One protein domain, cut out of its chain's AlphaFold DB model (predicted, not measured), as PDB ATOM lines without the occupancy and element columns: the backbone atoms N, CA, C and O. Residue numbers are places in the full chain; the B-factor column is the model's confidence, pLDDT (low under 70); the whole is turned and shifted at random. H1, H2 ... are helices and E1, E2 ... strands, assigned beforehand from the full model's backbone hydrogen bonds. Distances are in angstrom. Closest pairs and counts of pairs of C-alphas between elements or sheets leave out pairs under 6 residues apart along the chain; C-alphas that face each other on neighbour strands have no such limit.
ATOM      1  N   VAL A 535      15.276  25.229 -42.202       93.06
ATOM      2  CA  VAL A 535      16.493  25.651 -41.510       93.06
ATOM      3  C   VAL A 535      16.460  27.171 -41.439       93.06
ATOM      4  O   VAL A 535      16.390  27.833 -42.477       93.06
ATOM      5  N   PHE A 536      16.482  27.714 -40.223       94.06
ATOM      6  CA  PHE A 536      16.672  29.145 -40.009       94.06
ATOM      7  C   PHE A 536      18.067  29.537 -40.490       94.06
ATOM      8  O   PHE A 536      19.051  28.900 -40.110       94.06
ATOM      9  N   LEU A 537      18.133  30.556 -41.342       93.38
ATOM     10  CA  LEU A 537      19.378  31.278 -41.583       93.38
ATOM     11  C   LEU A 537      19.436  32.428 -40.569       93.38
ATOM     12  O   LEU A 537      18.395  32.861 -40.073       93.38
ATOM     13  N   GLU A 538      20.642  32.877 -40.226       93.12
ATOM     14  CA  GLU A 538      20.863  34.017 -39.321       93.12
ATOM     15  C   GLU A 538      20.175  33.878 -37.947       93.12
ATOM     16  O   GLU A 538      19.635  34.826 -37.380       93.12
ATOM     17  N   SER A 539      20.176  32.658 -37.397       91.06
ATOM     18  CA  SER A 539      19.402  32.306 -36.199       91.06
ATOM     19  C   SER A 539      19.847  32.982 -34.895       91.06
ATOM     20  O   SER A 539      19.177  32.800 -33.881       91.06
ATOM     21  N   SER A 540      20.979  33.692 -34.890       88.69
ATOM     22  CA  SER A 540      21.475  34.469 -33.747       88.69
ATOM     23  C   SER A 540      21.303  35.985 -33.902       88.69
ATOM     24  O   SER A 540      21.648  36.708 -32.973       88.69
ATOM     25  N   HIS A 541      20.735  36.465 -35.017       89.69
ATOM     26  CA  HIS A 541      20.431  37.885 -35.212       89.69
ATOM     27  C   HIS A 541      19.405  38.401 -34.187       89.69
ATOM     28  O   HIS A 541      18.368  37.767 -33.954       89.69
ATOM     29  N   ASP A 542      19.659  39.585 -33.628       89.50
ATOM     30  CA  ASP A 542      18.755  40.235 -32.679       89.50
ATOM     31  C   ASP A 542      17.634  40.981 -33.421       89.50
ATOM     32  O   ASP A 542      17.730  42.169 -33.730       89.50
ATOM     33  N   VAL A 543      16.531  40.270 -33.685       89.56
ATOM     34  CA  VAL A 543      15.341  40.811 -34.374       89.56
ATOM     35  C   VAL A 543      14.621  41.939 -33.622       89.56
ATOM     36  O   VAL A 543      13.655  42.486 -34.154       89.56
ATOM     37  N   GLU A 544      15.046  42.292 -32.406       89.25
ATOM     38  CA  GLU A 544      14.506  43.418 -31.636       89.25
ATOM     39  C   GLU A 544      15.517  44.572 -31.464       89.25
ATOM     40  O   GLU A 544      15.151  45.615 -30.913       89.25
ATOM     41  N   ALA A 545      16.742  44.453 -32.002       84.94
ATOM     42  CA  ALA A 545      17.798  45.474 -31.932       84.94
ATOM     43  C   ALA A 545      17.352  46.860 -32.432       84.94
ATOM     44  O   ALA A 545      17.718  47.883 -31.852       84.94
ATOM     45  N   TRP A 546      16.474  46.898 -33.438       86.81
ATOM     46  CA  TRP A 546      15.889  48.122 -33.997       86.81
ATOM     47  C   TRP A 546      15.214  49.022 -32.938       86.81
ATOM     48  O   TRP A 546      15.138  50.237 -33.123       86.81
ATOM     49  N   ARG A 547      14.777  48.460 -31.798       85.81
ATOM     50  CA  ARG A 547      14.223  49.217 -30.659       85.81
ATOM     51  C   ARG A 547      15.276  49.987 -29.867       85.81
ATOM     52  O   ARG A 547      14.963  51.053 -29.346       85.81
ATOM     53  N   GLU A 548      16.495  49.456 -29.757       79.44
ATOM     54  CA  GLU A 548      17.635  50.160 -29.147       79.44
ATOM     55  C   GLU A 548      18.161  51.266 -30.089       79.44
ATOM     56  O   GLU A 548      18.772  52.233 -29.640       79.44
ATOM     57  N   GLU A 549      17.879  51.154 -31.391       78.12
ATOM     58  CA  GLU A 549      18.462  51.961 -32.473       78.12
ATOM     59  C   GLU A 549      17.493  53.020 -33.047       78.12
ATOM     60  O   GLU A 549      17.655  53.486 -34.171       78.12
ATOM     61  N   SER A 550      16.494  53.446 -32.263       84.19
ATOM     62  CA  SER A 550      15.545  54.533 -32.603       84.19
ATOM     63  C   SER A 550      14.696  54.319 -33.870       84.19
ATOM     64  O   SER A 550      14.183  55.284 -34.445       84.19
ATOM     65  N   TRP A 551      14.504  53.072 -34.309       88.69
ATOM     66  CA  TRP A 551      13.595  52.752 -35.410       88.69
ATOM     67  C   TRP A 551      12.149  52.607 -34.930       88.69
ATOM     68  O   TRP A 551      11.846  51.942 -33.940       88.69
ATOM     69  N   GLU A 552      11.226  53.177 -35.694       93.12
ATOM     70  CA  GLU A 552       9.789  53.083 -35.471       93.12
ATOM     71  C   GLU A 552       9.179  52.111 -36.483       93.12
ATOM     72  O   GLU A 552       9.244  52.342 -37.691       93.12
ATOM     73  N   LYS A 553       8.548  51.032 -36.011       94.62
ATOM     74  CA  LYS A 553       7.750  50.152 -36.874       94.62
ATOM     75  C   LYS A 553       6.450  50.860 -37.267       94.62
ATOM     76  O   LYS A 553       5.656  51.189 -36.389       94.62
ATOM     77  N   VAL A 554       6.232  51.055 -38.567       93.94
ATOM     78  CA  VAL A 554       5.109  51.831 -39.116       93.94
ATOM     79  C   VAL A 554       3.929  50.920 -39.444       93.94
ATOM     80  O   VAL A 554       2.934  50.905 -38.725       93.94
ATOM     81  N   GLU A 555       4.047  50.130 -40.509       93.00
ATOM     82  CA  GLU A 555       2.940  49.370 -41.091       93.00
ATOM     83  C   GLU A 555       3.394  48.000 -41.594       93.00
ATOM     84  O   GLU A 555       4.586  47.725 -41.759       93.00
ATOM     85  N   ARG A 556       2.422  47.124 -41.841       95.88
ATOM     86  CA  ARG A 556       2.628  45.829 -42.483       95.88
ATOM     87  C   ARG A 556       2.660  46.027 -43.999       95.88
ATOM     88  O   ARG A 556       1.744  46.633 -44.535       95.88
ATOM     89  N   LEU A 557       3.667  45.482 -44.680       95.50
ATOM     90  CA  LEU A 557       3.750  45.574 -46.140       95.50
ATOM     91  C   LEU A 557       2.644  44.739 -46.810       95.50
ATOM     92  O   LEU A 557       2.414  43.594 -46.400       95.50
ATOM     93  N   SER A 558       1.984  45.280 -47.838       95.88
ATOM     94  CA  SER A 558       0.893  44.590 -48.535       95.88
ATOM     95  C   SER A 558       1.400  43.364 -49.317       95.88
ATOM     96  O   SER A 558       2.495  43.408 -49.884       95.88
ATOM     97  N   PRO A 559       0.631  42.255 -49.407       95.12
ATOM     98  CA  PRO A 559       1.056  41.034 -50.104       95.12
ATOM     99  C   PRO A 559       1.450  41.229 -51.579       95.12
ATOM    100  O   PRO A 559       2.243  40.440 -52.100       95.12
ATOM    101  N   SER A 560       0.903  42.245 -52.253       94.69
ATOM    102  CA  SER A 560       1.167  42.554 -53.665       94.69
ATOM    103  C   SER A 560       2.368  43.475 -53.899       94.69
ATOM    104  O   SER A 560       2.856  43.526 -55.026       94.69
ATOM    105  N   GLU A 561       2.859  44.176 -52.875       94.56
ATOM    106  CA  GLU A 561       3.984  45.106 -53.010       94.56
ATOM    107  C   GLU A 561       5.305  44.386 -53.279       94.56
ATOM    108  O   GLU A 561       5.556  43.303 -52.752       94.56
ATOM    109  N   ASP A 562       6.171  45.011 -54.074       93.44
ATOM    110  CA  ASP A 562       7.488  44.473 -54.394       93.44
ATOM    111  C   ASP A 562       8.496  44.656 -53.254       93.44
ATOM    112  O   ASP A 562       8.660  45.741 -52.695       93.44
ATOM    113  N   VAL A 563       9.266  43.601 -53.001       94.00
ATOM    114  CA  VAL A 563      10.493  43.616 -52.208       94.00
ATOM    115  C   VAL A 563      11.687  43.203 -53.065       94.00
ATOM    116  O   VAL A 563      11.579  42.394 -53.991       94.00
ATOM    117  N   PHE A 564      12.853  43.757 -52.735       93.38
ATOM    118  CA  PHE A 564      14.123  43.455 -53.394       93.38
ATOM    119  C   PHE A 564      15.024  42.697 -52.423       93.38
ATOM    120  O   PHE A 564      15.560  43.292 -51.489       93.38
ATOM    121  N   LEU A 565      15.185  41.392 -52.641       95.38
ATOM    122  CA  LEU A 565      15.939  40.508 -51.748       95.38
ATOM    123  C   LEU A 565      17.216  40.004 -52.414       95.38
ATOM    124  O   LEU A 565      17.212  39.636 -53.590       95.38
ATOM    125  N   THR A 566      18.302  39.967 -51.644       95.62
ATOM    126  CA  THR A 566      19.640  39.585 -52.109       95.62
ATOM    127  C   THR A 566      20.030  38.234 -51.533       95.62
ATOM    128  O   THR A 566      20.374  38.117 -50.362       95.62
ATOM    129  N   PHE A 567      20.023  37.196 -52.359       96.81
ATOM    130  CA  PHE A 567      20.461  35.861 -51.971       96.81
ATOM    131  C   PHE A 567      21.992  35.789 -51.994       96.81
ATOM    132  O   PHE A 567      22.607  35.972 -53.046       96.81
ATOM    133  N   ALA A 568      22.607  35.504 -50.844       97.50
ATOM    134  CA  ALA A 568      24.040  35.262 -50.724       97.50
ATOM    135  C   ALA A 568      24.318  33.769 -50.971       97.50
ATOM    136  O   ALA A 568      24.079  32.925 -50.106       97.50
ATOM    137  N   LEU A 569      24.769  33.424 -52.179       97.94
ATOM    138  CA  LEU A 569      24.999  32.038 -52.604       97.94
ATOM    139  C   LEU A 569      26.310  31.512 -52.012       97.94
ATOM    140  O   LEU A 569      27.304  32.239 -52.000       97.94
ATOM    141  N   LYS A 570      26.349  30.234 -51.605       97.19
ATOM    142  CA  LYS A 570      27.581  29.622 -51.080       97.19
ATOM    143  C   LYS A 570      28.701  29.621 -52.122       97.19
ATOM    144  O   LYS A 570      28.602  28.971 -53.170       97.19
ATOM    145  N   GLN A 571      29.778  30.319 -51.783       97.12
ATOM    146  CA  GLN A 571      31.026  30.391 -52.539       97.12
ATOM    147  C   GLN A 571      31.817  29.075 -52.441       97.12
ATOM    148  O   GLN A 571      31.567  28.227 -51.582       97.12
ATOM    149  N   ARG A 572      32.791  28.891 -53.336       96.38
ATOM    150  CA  ARG A 572      33.725  27.752 -53.317       96.38
ATOM    151  C   ARG A 572      35.133  28.186 -52.916       96.38
ATOM    152  O   ARG A 572      35.480  29.358 -52.982       96.38
ATOM    153  N   PRO A 607      30.004  30.182 -57.142       97.38
ATOM    154  CA  PRO A 607      29.241  29.023 -56.689       97.38
ATOM    155  C   PRO A 607      29.291  27.836 -57.652       97.38
ATOM    156  O   PRO A 607      29.626  27.954 -58.832       97.38
ATOM    157  N   SER A 608      28.966  26.650 -57.137       96.88
ATOM    158  CA  SER A 608      28.853  25.462 -57.986       96.88
ATOM    159  C   SER A 608      27.658  25.576 -58.940       96.88
ATOM    160  O   SER A 608      26.636  26.162 -58.588       96.88
ATOM    161  N   GLU A 609      27.736  24.934 -60.109       94.81
ATOM    162  CA  GLU A 609      26.580  24.802 -61.011       94.81
ATOM    163  C   GLU A 609      25.381  24.153 -60.300       94.81
ATOM    164  O   GLU A 609      24.241  24.544 -60.542       94.81
ATOM    165  N   ALA A 610      25.624  23.236 -59.354       94.81
ATOM    166  CA  ALA A 610      24.581  22.650 -58.518       94.81
ATOM    167  C   ALA A 610      23.907  23.693 -57.603       94.81
ATOM    168  O   ALA A 610      22.683  23.709 -57.519       94.81
ATOM    169  N   THR A 611      24.678  24.598 -56.984       96.94
ATOM    170  CA  THR A 611      24.168  25.733 -56.190       96.94
ATOM    171  C   THR A 611      23.302  26.647 -57.048       96.94
ATOM    172  O   THR A 611      22.123  26.828 -56.749       96.94
ATOM    173  N   THR A 612      23.841  27.169 -58.151       94.75
ATOM    174  CA  THR A 612      23.100  28.062 -59.056       94.75
ATOM    175  C   THR A 612      21.849  27.381 -59.620       94.75
ATOM    176  O   THR A 612      20.771  27.975 -59.627       94.75
ATOM    177  N   SER A 613      21.937  26.107 -60.021       93.19
ATOM    178  CA  SER A 613      20.776  25.345 -60.505       93.19
ATOM    179  C   SER A 613      19.718  25.138 -59.424       93.19
ATOM    180  O   SER A 613      18.529  25.285 -59.710       93.19
ATOM    181  N   ALA A 614      20.122  24.819 -58.191       94.94
ATOM    182  CA  ALA A 614      19.198  24.606 -57.083       94.94
ATOM    183  C   ALA A 614      18.447  25.893 -56.719       94.94
ATOM    184  O   ALA A 614      17.219  25.867 -56.616       94.94
ATOM    185  N   ILE A 615      19.160  27.020 -56.602       96.25
ATOM    186  CA  ILE A 615      18.567  28.329 -56.299       96.25
ATOM    187  C   ILE A 615      17.639  28.784 -57.430       96.25
ATOM    188  O   ILE A 615      16.473  29.080 -57.175       96.25
ATOM    189  N   ASN A 616      18.076  28.721 -58.692       94.06
ATOM    190  CA  ASN A 616      17.231  29.100 -59.830       94.06
ATOM    191  C   ASN A 616      16.016  28.171 -60.002       94.06
ATOM    192  O   ASN A 616      14.980  28.596 -60.511       94.06
ATOM    193  N   ALA A 617      16.102  26.890 -59.627       92.81
ATOM    194  CA  ALA A 617      14.943  25.993 -59.611       92.81
ATOM    195  C   ALA A 617      13.983  26.296 -58.447       92.81
ATOM    196  O   ALA A 617      12.770  26.195 -58.616       92.81
ATOM    197  N   TRP A 618      14.505  26.676 -57.280       94.62
ATOM    198  CA  TRP A 618      13.714  27.052 -56.107       94.62
ATOM    199  C   TRP A 618      12.971  28.380 -56.304       94.62
ATOM    200  O   TRP A 618      11.763  28.418 -56.078       94.62
ATOM    201  N   LEU A 619      13.643  29.414 -56.819       95.44
ATOM    202  CA  LEU A 619      13.044  30.709 -57.167       95.44
ATOM    203  C   LEU A 619      11.903  30.551 -58.185       95.44
ATOM    204  O   LEU A 619      10.783  30.997 -57.938       95.44
ATOM    205  N   ARG A 620      12.140  29.808 -59.278       93.56
ATOM    206  CA  ARG A 620      11.123  29.558 -60.316       93.56
ATOM    207  C   ARG A 620       9.880  28.827 -59.803       93.56
ATOM    208  O   ARG A 620       8.791  29.085 -60.303       93.56
ATOM    209  N   ARG A 621      10.004  27.947 -58.799       90.19
ATOM    210  CA  ARG A 621       8.842  27.281 -58.168       90.19
ATOM    211  C   ARG A 621       7.938  28.241 -57.389       90.19
ATOM    212  O   ARG A 621       6.772  27.920 -57.211       90.19
ATOM    213  N   HIS A 622       8.460  29.390 -56.961       89.31
ATOM    214  CA  HIS A 622       7.712  30.437 -56.257       89.31
ATOM    215  C   HIS A 622       7.317  31.599 -57.190       89.31
ATOM    216  O   HIS A 622       6.911  32.657 -56.724       89.31
ATOM    217  N   GLY A 623       7.436  31.417 -58.512       90.50
ATOM    218  CA  GLY A 623       7.015  32.397 -59.520       90.50
ATOM    219  C   GLY A 623       8.062  33.445 -59.914       90.50
ATOM    220  O   GLY A 623       7.821  34.186 -60.865       90.50
ATOM    221  N   ILE A 624       9.233  33.488 -59.268       95.25
ATOM    222  CA  ILE A 624      10.302  34.437 -59.614       95.25
ATOM    223  C   ILE A 624      10.992  33.984 -60.910       95.25
ATOM    224  O   ILE A 624      11.507  32.862 -60.996       95.25
ATOM    225  N   ARG A 625      11.016  34.845 -61.935       91.62
ATOM    226  CA  ARG A 625      11.636  34.541 -63.235       91.62
ATOM    227  C   ARG A 625      13.080  35.032 -63.254       91.62
ATOM    228  O   ARG A 625      13.444  35.975 -62.563       91.62
ATOM    229  N   GLN A 626      13.902  34.451 -64.128       89.44
ATOM    230  CA  GLN A 626      15.301  34.873 -64.278       89.44
ATOM    231  C   GLN A 626      15.440  36.342 -64.727       89.44
ATOM    232  O   GLN A 626      16.433  36.975 -64.397       89.44
ATOM    233  N   SER A 627      14.445  36.880 -65.444       92.88
ATOM    234  CA  SER A 627      14.369  38.295 -65.844       92.88
ATOM    235  C   SER A 627      14.193  39.261 -64.674       92.88
ATOM    236  O   SER A 627      14.469  40.445 -64.823       92.88
ATOM    237  N   ASP A 628      13.712  38.765 -63.533       93.50
ATOM    238  CA  ASP A 628      13.407  39.562 -62.346       93.50
ATOM    239  C   ASP A 628      14.597  39.573 -61.363       93.50
ATOM    240  O   ASP A 628      14.510  40.161 -60.284       93.50
ATOM    241  N   CYS A 629      15.716  38.932 -61.737       95.06
ATOM    242  CA  CYS A 629      16.919  38.777 -60.926       95.06
ATOM    243  C   CYS A 629      18.189  39.266 -61.641       95.06
ATOM    244  O   CYS A 629      18.391  39.014 -62.828       95.06
ATOM    245  N   THR A 630      19.095  39.887 -60.886       93.56
ATOM    246  CA  THR A 630      20.428  40.328 -61.328       93.56
ATOM    247  C   THR A 630      21.508  39.623 -60.509       93.56
ATOM    248  O   THR A 630      21.402  39.543 -59.286       93.56
ATOM    249  N   THR A 631      22.556  39.129 -61.170       94.38
ATOM    250  CA  THR A 631      23.692  38.440 -60.531       94.38
ATOM    251  C   THR A 631      24.953  39.300 -60.611       94.38
ATOM    252  O   THR A 631      25.186  39.944 -61.634       94.38
ATOM    253  N   THR A 632      25.797  39.278 -59.577       94.12
ATOM    254  CA  THR A 632      27.137  39.891 -59.620       94.12
ATOM    255  C   THR A 632      28.070  39.177 -60.609       94.12
ATOM    256  O   THR A 632      27.921  37.979 -60.861       94.12
ATOM    257  N   LEU A 633      29.102  39.869 -61.118       94.75
ATOM    258  CA  LEU A 633      30.173  39.262 -61.936       94.75
ATOM    259  C   LEU A 633      30.895  38.090 -61.242       94.75
ATOM    260  O   LEU A 633      31.438  37.214 -61.916       94.75
ATOM    261  N   THR A 634      30.922  38.060 -59.908       94.06
ATOM    262  CA  THR A 634      31.452  36.946 -59.107       94.06
ATOM    263  C   THR A 634      30.497  35.752 -58.998       94.06
ATOM    264  O   THR A 634      30.925  34.658 -58.625       94.06
ATOM    265  N   GLY A 635      29.224  35.916 -59.370       94.50
ATOM    266  CA  GLY A 635      28.212  34.856 -59.410       94.50
ATOM    267  C   GLY A 635      27.648  34.442 -58.047       94.50
ATOM    268  O   GLY A 635      26.859  33.503 -57.981       94.50
ATOM    269  N   ASP A 636      28.075  35.095 -56.968       96.44
ATOM    270  CA  ASP A 636      27.865  34.710 -55.566       96.44
ATOM    271  C   ASP A 636      26.822  35.550 -54.814       96.44
ATOM    272  O   ASP A 636      26.481  35.225 -53.673       96.44
ATOM    273  N   PHE A 637      26.278  36.579 -55.461       96.88
ATOM    274  CA  PHE A 637      25.071  37.274 -55.031       96.88
ATOM    275  C   PHE A 637      24.065  37.342 -56.176       96.88
ATOM    276  O   PHE A 637      24.428  37.586 -57.329       96.88
ATOM    277  N   LEU A 638      22.795  37.137 -55.832       95.75
ATOM    278  CA  LEU A 638      21.658  37.187 -56.743       95.75
ATOM    279  C   LEU A 638      20.565  38.054 -56.109       95.75
ATOM    280  O   LEU A 638      19.936  37.636 -55.141       95.75
ATOM    281  N   THR A 639      20.329  39.247 -56.642       95.12
ATOM    282  CA  THR A 639      19.266  40.146 -56.174       95.12
ATOM    283  C   THR A 639      18.034  39.975 -57.049       95.12
ATOM    284  O   THR A 639      18.133  40.134 -58.263       95.12
ATOM    285  N   CYS A 640      16.879  39.677 -56.455       95.75
ATOM    286  CA  CYS A 640      15.617  39.472 -57.170       95.75
ATOM    287  C   CYS A 640      14.520  40.420 -56.675       95.75
ATOM    288  O   CYS A 640      14.367  40.619 -55.467       95.75
ATOM    289  N   ARG A 641      13.715  40.933 -57.611       95.19
ATOM    290  CA  ARG A 641      12.420  41.574 -57.343       95.19
ATOM    291  C   ARG A 641      11.339  40.499 -57.232       95.19
ATOM    292  O   ARG A 641      11.277  39.602 -58.072       95.19
ATOM    293  N   MET A 642      10.491  40.586 -56.214       95.12
ATOM    294  CA  MET A 642       9.332  39.706 -56.028       95.12
ATOM    295  C   MET A 642       8.287  40.374 -55.135       95.12
ATOM    296  O   MET A 642       8.640  41.243 -54.346       95.12
ATOM    297  N   SER A 643       7.029  39.936 -55.185       95.81
ATOM    298  CA  SER A 643       6.019  40.437 -54.247       95.81
ATOM    299  C   SER A 643       6.279  39.968 -52.810       95.81
ATOM    300  O   SER A 643       6.870  38.908 -52.584       95.81
ATOM    301  N   CYS A 644       5.779  40.713 -51.825       96.00
ATOM    302  CA  CYS A 644       5.819  40.368 -50.404       96.00
ATOM    303  C   CYS A 644       5.236  38.965 -50.140       96.00
ATOM    304  O   CYS A 644       5.825  38.169 -49.408       96.00
ATOM    305  N   ALA A 645       4.135  38.603 -50.812       95.75
ATOM    306  CA  ALA A 645       3.558  37.259 -50.744       95.75
ATOM    307  C   ALA A 645       4.527  36.165 -51.227       95.75
ATOM    308  O   ALA A 645       4.663  35.126 -50.578       95.75
ATOM    309  N   ALA A 646       5.220  36.394 -52.350       95.69
ATOM    310  CA  ALA A 646       6.212  35.455 -52.866       95.69
ATOM    311  C   ALA A 646       7.425  35.358 -51.927       95.69
ATOM    312  O   ALA A 646       7.878  34.253 -51.629       95.69
ATOM    313  N   ALA A 647       7.896  36.492 -51.400       96.50
ATOM    314  CA  ALA A 647       8.996  36.556 -50.446       96.50
ATOM    315  C   ALA A 647       8.708  35.787 -49.150       96.50
ATOM    316  O   ALA A 647       9.555  35.019 -48.706       96.50
ATOM    317  N   GLU A 648       7.518  35.922 -48.560       96.81
ATOM    318  CA  GLU A 648       7.157  35.214 -47.320       96.81
ATOM    319  C   GLU A 648       6.790  33.744 -47.534       96.81
ATOM    320  O   GLU A 648       6.984  32.924 -46.637       96.81
ATOM    321  N   SER A 649       6.302  33.388 -48.727       94.06
ATOM    322  CA  SER A 649       6.161  31.985 -49.125       94.06
ATOM    323  C   SER A 649       7.525  31.306 -49.293       94.06
ATOM    324  O   SER A 649       7.650  30.110 -49.032       94.06
ATOM    325  N   LEU A 650       8.526  32.051 -49.763       94.38
ATOM    326  CA  LEU A 650       9.873  31.565 -50.050       94.38
ATOM    327  C   LEU A 650      10.767  31.556 -48.792       94.38
ATOM    328  O   LEU A 650      11.544  30.619 -48.600       94.38
ATOM    329  N   LEU A 651      10.621  32.559 -47.922       96.31
ATOM    330  CA  LEU A 651      11.320  32.734 -46.646       96.31
ATOM    331  C   LEU A 651      10.362  32.487 -45.472       96.31
ATOM    332  O   LEU A 651       9.857  33.416 -44.836       96.31
ATOM    333  N   VAL A 652      10.109  31.215 -45.174       93.94
ATOM    334  CA  VAL A 652       9.119  30.799 -44.172       93.94
ATOM    335  C   VAL A 652       9.475  31.368 -42.797       93.94
ATOM    336  O   VAL A 652      10.527  31.062 -42.235       93.94
ATOM    337  N   GLY A 653       8.581  32.197 -42.259       93.38
ATOM    338  CA  GLY A 653       8.752  32.919 -40.994       93.38
ATOM    339  C   GLY A 653       8.887  34.435 -41.159       93.38
ATOM    340  O   GLY A 653       8.483  35.161 -40.255       93.38
ATOM    341  N   ALA A 654       9.348  34.924 -42.318       96.19
ATOM    342  CA  ALA A 654       9.501  36.357 -42.565       96.19
ATOM    343  C   ALA A 654       8.159  37.113 -42.480       96.19
ATOM    344  O   ALA A 654       7.114  36.608 -42.906       96.19
ATOM    345  N   LYS A 655       8.195  38.331 -41.921       96.19
ATOM    346  CA  LYS A 655       7.045  39.243 -41.777       96.19
ATOM    347  C   LYS A 655       7.460  40.691 -42.022       96.19
ATOM    348  O   LYS A 655       7.764  41.423 -41.072       96.19
ATOM    349  N   PHE A 656       7.463  41.089 -43.292       97.06
ATOM    350  CA  PHE A 656       7.923  42.401 -43.758       97.06
ATOM    351  C   PHE A 656       7.030  43.564 -43.297       97.06
ATOM    352  O   PHE A 656       5.821  43.590 -43.529       97.06
ATOM    353  N   HIS A 657       7.637  44.545 -42.645       96.12
ATOM    354  CA  HIS A 657       7.017  45.795 -42.223       96.12
ATOM    355  C   HIS A 657       7.856  46.962 -42.737       96.12
ATOM    356  O   HIS A 657       9.071  46.819 -42.902       96.12
ATOM    357  N   ARG A 658       7.224  48.120 -42.945       95.12
ATOM    358  CA  ARG A 658       7.956  49.379 -43.087       95.12
ATOM    359  C   ARG A 658       8.367  49.901 -41.718       95.12
ATOM    360  O   ARG A 658       7.585  49.876 -40.766       95.12
ATOM    361  N   PHE A 659       9.587  50.409 -41.647       93.25
ATOM    362  CA  PHE A 659      10.158  51.078 -40.489       93.25
ATOM    363  C   PHE A 659      10.669  52.453 -40.894       93.25
ATOM    364  O   PHE A 659      11.213  52.617 -41.984       93.25
ATOM    365  N   ARG A 660      10.535  53.431 -40.005       91.62
ATOM    366  CA  ARG A 660      11.048  54.790 -40.181       91.62
ATOM    367  C   ARG A 660      12.113  55.066 -39.127       91.62
ATOM    368  O   ARG A 660      11.967  54.635 -37.989       91.62
ATOM    369  N   HIS A 661      13.144  55.821 -39.486       87.44
ATOM    370  CA  HIS A 661      14.096  56.376 -38.529       87.44
ATOM    371  C   HIS A 661      14.057  57.911 -38.613       87.44
ATOM    372  O   HIS A 661      14.074  58.427 -39.729       87.44
ATOM    373  N   PRO A 662      14.047  58.671 -37.499       82.88
ATOM    374  CA  PRO A 662      13.878  60.131 -37.532       82.88
ATOM    375  C   PRO A 662      14.923  60.908 -38.352       82.88
ATOM    376  O   PRO A 662      14.638  62.007 -38.817       82.88
ATOM    377  N   LYS A 663      16.130  60.351 -38.535       77.81
ATOM    378  CA  LYS A 663      17.199  60.953 -39.362       77.81
ATOM    379  C   LYS A 663      17.138  60.580 -40.857       77.81
ATOM    380  O   LYS A 663      17.998  61.030 -41.607       77.81
ATOM    381  N   LEU A 664      16.197  59.731 -41.281       79.75
ATOM    382  CA  LEU A 664      16.038  59.296 -42.675       79.75
ATOM    383  C   LEU A 664      14.693  59.779 -43.225       79.75
ATOM    384  O   LEU A 664      13.689  59.819 -42.517       79.75
ATOM    385  N   THR A 665      14.676  60.148 -44.502       79.56
ATOM    386  CA  THR A 665      13.480  60.625 -45.207       79.56
ATOM    387  C   THR A 665      12.637  59.480 -45.757       79.56
ATOM    388  O   THR A 665      11.417  59.614 -45.849       79.56
ATOM    389  N   ARG A 666      13.264  58.346 -46.092       80.94
ATOM    390  CA  ARG A 666      12.584  57.146 -46.595       80.94
ATOM    391  C   ARG A 666      12.490  56.045 -45.538       80.94
ATOM    392  O   ARG A 666      13.400  55.902 -44.720       80.94
ATOM    393  N   PRO A 667      11.409  55.247 -45.549       88.56
ATOM    394  CA  PRO A 667      11.323  54.055 -44.724       88.56
ATOM    395  C   PRO A 667      12.200  52.925 -45.284       88.56
ATOM    396  O   PRO A 667      12.588  52.923 -46.452       88.56
ATOM    397  N   VAL A 668      12.469  51.925 -44.449       90.19
ATOM    398  CA  VAL A 668      13.075  50.650 -44.854       90.19
ATOM    399  C   VAL A 668      12.089  49.509 -44.641       90.19
ATOM    400  O   VAL A 668      11.287  49.532 -43.708       90.19
ATOM    401  N   ILE A 669      12.152  48.490 -45.493       93.50
ATOM    402  CA  ILE A 669      11.324  47.286 -45.393       93.50
ATOM    403  C   ILE A 669      12.154  46.189 -44.732       93.50
ATOM    404  O   ILE A 669      13.160  45.777 -45.308       93.50
ATOM    405  N   ARG A 670      11.745  45.702 -43.555       94.56
ATOM    406  CA  ARG A 670      12.430  44.619 -42.817       94.56
ATOM    407  C   ARG A 670      11.453  43.642 -42.182       94.56
ATOM    408  O   ARG A 670      10.288  43.957 -41.948       94.56
ATOM    409  N   SER A 671      11.916  42.430 -41.914       95.00
ATOM    410  CA  SER A 671      11.159  41.406 -41.209       95.00
ATOM    411  C   SER A 671      11.228  41.625 -39.700       95.00
ATOM    412  O   SER A 671      12.301  41.772 -39.133       95.00
ATOM    413  N   THR A 672      10.079  41.554 -39.031       93.12
ATOM    414  CA  THR A 672       9.991  41.526 -37.551       93.12
ATOM    415  C   THR A 672      10.289  40.149 -36.948       93.12
ATOM    416  O   THR A 672      10.146  39.950 -35.747       93.12
ATOM    417  N   HIS A 673      10.597  39.163 -37.788       93.62
ATOM    418  CA  HIS A 673      10.715  37.754 -37.427       93.62
ATOM    419  C   HIS A 673      11.904  37.121 -38.156       93.62
ATOM    420  O   HIS A 673      12.167  37.443 -39.319       93.62
ATOM    421  N   LEU A 674      12.572  36.166 -37.502       95.31
ATOM    422  CA  LEU A 674      13.550  35.298 -38.161       95.31
ATOM    423  C   LEU A 674      12.895  34.513 -39.302       95.31
ATOM    424  O   LEU A 674      11.717  34.149 -39.241       95.31
ATOM    425  N   TYR A 675      13.685  34.212 -40.325       96.25
ATOM    426  CA  TYR A 675      13.233  33.521 -41.522       96.25
ATOM    427  C   TYR A 675      13.969  32.194 -41.713       96.25
ATOM    428  O   TYR A 675      15.074  31.974 -41.217       96.25
ATOM    429  N   SER A 676      13.345  31.286 -42.455       95.69
ATOM    430  CA  SER A 676      13.893  29.967 -42.735       95.69
ATOM    431  C   SER A 676      13.725  29.589 -44.200       95.69
ATOM    432  O   SER A 676      12.785  30.005 -44.878       95.69
ATOM    433  N   VAL A 677      14.655  28.777 -44.692       94.62
ATOM    434  CA  VAL A 677      14.600  28.178 -46.029       94.62
ATOM    435  C   VAL A 677      14.519  26.664 -45.895       94.62
ATOM    436  O   VAL A 677      14.873  26.092 -44.862       94.62
ATOM    437  N   SER A 678      14.053  25.968 -46.930       91.25
ATOM    438  CA  SER A 678      14.011  24.503 -46.865       91.25
ATOM    439  C   SER A 678      15.415  23.898 -46.747       91.25
ATOM    440  O   SER A 678      16.373  24.415 -47.320       91.25
ATOM    441  N   LYS A 679      15.532  22.741 -46.094       90.75
ATOM    442  CA  LYS A 679      16.783  21.980 -45.918       90.75
ATOM    443  C   LYS A 679      17.461  21.548 -47.229       90.75
ATOM    444  O   LYS A 679      18.627  21.173 -47.228       90.75
ATOM    445  N   ILE A 680      16.741  21.595 -48.352       90.31
ATOM    446  CA  ILE A 680      17.298  21.372 -49.698       90.31
ATOM    447  C   ILE A 680      18.044  22.624 -50.198       90.31
ATOM    448  O   ILE A 680      18.963  22.512 -50.995       90.31
ATOM    449  N   VAL A 681      17.656  23.810 -49.725       93.88
ATOM    450  CA  VAL A 681      18.174  25.122 -50.144       93.88
ATOM    451  C   VAL A 681      19.236  25.658 -49.181       93.88
ATOM    452  O   VAL A 681      20.187  26.286 -49.633       93.88
ATOM    453  N   SER A 682      19.142  25.383 -47.876       95.06
ATOM    454  CA  SER A 682      20.122  25.879 -46.893       95.06
ATOM    455  C   SER A 682      21.594  25.485 -47.143       95.06
ATOM    456  O   SER A 682      22.462  26.280 -46.791       95.06
ATOM    457  N   PRO A 683      21.950  24.363 -47.809       96.00
ATOM    458  CA  PRO A 683      23.341  24.097 -48.199       96.00
ATOM    459  C   PRO A 683      23.870  25.020 -49.311       96.00
ATOM    460  O   PRO A 683      25.060  24.983 -49.612       96.00
ATOM    461  N   HIS A 684      23.003  25.817 -49.940       97.62
ATOM    462  CA  HIS A 684      23.292  26.635 -51.121       97.62
ATOM    463  C   HIS A 684      23.256  28.150 -50.857       97.62
ATOM    464  O   HIS A 684      23.716  28.909 -51.710       97.62
ATOM    465  N   LEU A 685      22.788  28.575 -49.679       97.06
ATOM    466  CA  LEU A 685      22.796  29.966 -49.214       97.06
ATOM    467  C   LEU A 685      23.629  30.121 -47.936       97.06
ATOM    468  O   LEU A 685      23.727  29.194 -47.130       97.06
ATOM    469  N   ASP A 686      24.198  31.307 -47.750       96.69
ATOM    470  CA  ASP A 686      24.723  31.770 -46.462       96.69
ATOM    471  C   ASP A 686      23.657  32.588 -45.723       96.69
ATOM    472  O   ASP A 686      23.314  32.258 -44.591       96.69
ATOM    473  N   PHE A 687      23.076  33.586 -46.400       96.75
ATOM    474  CA  PHE A 687      21.995  34.431 -45.889       96.75
ATOM    475  C   PHE A 687      21.147  35.052 -47.019       96.75
ATOM    476  O   PHE A 687      21.418  34.837 -48.209       96.75
ATOM    477  N   VAL A 688      20.116  35.824 -46.656       96.75
ATOM    478  CA  VAL A 688      19.292  36.625 -47.572       96.75
ATOM    479  C   VAL A 688      19.230  38.079 -47.090       96.75
ATOM    480  O   VAL A 688      18.517  38.423 -46.151       96.75
ATOM    481  N   GLY A 689      19.993  38.944 -47.757       94.12
ATOM    482  CA  GLY A 689      20.057  40.375 -47.481       94.12
ATOM    483  C   GLY A 689      18.751  41.092 -47.823       94.12
ATOM    484  O   GLY A 689      18.045  40.719 -48.765       94.12
ATOM    485  N   GLY A 690      18.453  42.135 -47.048       91.38
ATOM    486  CA  GLY A 690      17.192  42.880 -47.117       91.38
ATOM    487  C   GLY A 690      16.058  42.318 -46.255       91.38
ATOM    488  O   GLY A 690      14.945  42.841 -46.276       91.38
TER     489      GLY A 690
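This is residues 535 to 572 and 607 to 690 of the 1080 residues of the protein "Tripeptidyl-peptidase 1" of Stylophora pistillata (UniProt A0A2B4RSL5). A twisted sheet of four strands, E3, E4, E2 and E8, has both helices, H1 and H2, over one face, and a smaller sheet, E1, E5 and E6, extends the domain at the end away from H1. The first stretch, residues 535 to 551, pairs with E7 at its start and then runs along the outside to E1. The printed part has 122 residues, with two helices and eight strands in the order E1, E2, H1, E3, E4, H2, E5, E6, E7, E8. Both sheets, in the orders E3, E4, E2, E8 and E1, E5, E6, are antiparallel; the class is mixed, with 60 residues, under half, in named elements. The whole is compact, with a radius of gyration of the C-alphas of 14.8 A and spans of 44 by 29 by 26 A.

Begin at E2, residues 562 to 569, an inner strand of the larger sheet, which is only just strongly twisted, with C-alphas up to 4.1 A off its best plane. Beside it runs E4, residues 637 to 643, antiparallel at 154 degrees; look for N 565 and O 640, 3.0 A apart. Edge strand E3, residues 629 to 631, forms a hairpin with E4, with N 630 and O 639 at 2.8 A. The other edge strand is E8, residues 685 to 689, where N 568 of E2 and O 687 are 3.0 A apart. H1, residues 609 to 621, is on this sheet at a height of 9.5 A, over E2 and along the strands, at 17 degrees to E2 on the local plane; the closest C-alphas of H1 and E2, Thr 611 and Leu 569, are 7.3 A apart. On the same face H2, residues 644 to 650, stands up from the sheet at 51 degrees; the closest C-alphas of H2 and E2, Cys 644 and Asp 562, are 6.0 A apart. In both helices every O i to N i+4 pair is within hydrogen-bond range. In the smaller sheet, find E5, residues 656 to 660, between E1, residues 552 to 556, with N 554 and O 658 at 2.8 A, and E6, residues 668 to 671, with N 657 and O 670 at 2.8 A; E5 and E6 form a hairpin. H2 only grazes this sheet. E7, residues 676 to 678, pairs with no named strand, but residues 535 to 536 pair antiparallel with its residues 676 to 677.

Find C-alpha 552, where E1 begins, at (9.789, 53.083, -35.471). E2 runs 21.6 A from C-alpha 562 at (7.488, 44.473, -54.394), E4 19.3 A and H1 18.1 A. E8 ends at C-alpha 689, at (20.057, 40.375, -47.481).

The C-alphas farthest apart, Glu 609 and Pro 662, are 44.3 A apart. Residues 573 to 606 are cut out, and C-alphas 572 and 607 are 5.8 A apart across the cut. Of the links that are printed whole, none is long. Mean pLDDT of the printed part is 93.1, and no printed residue is under 70.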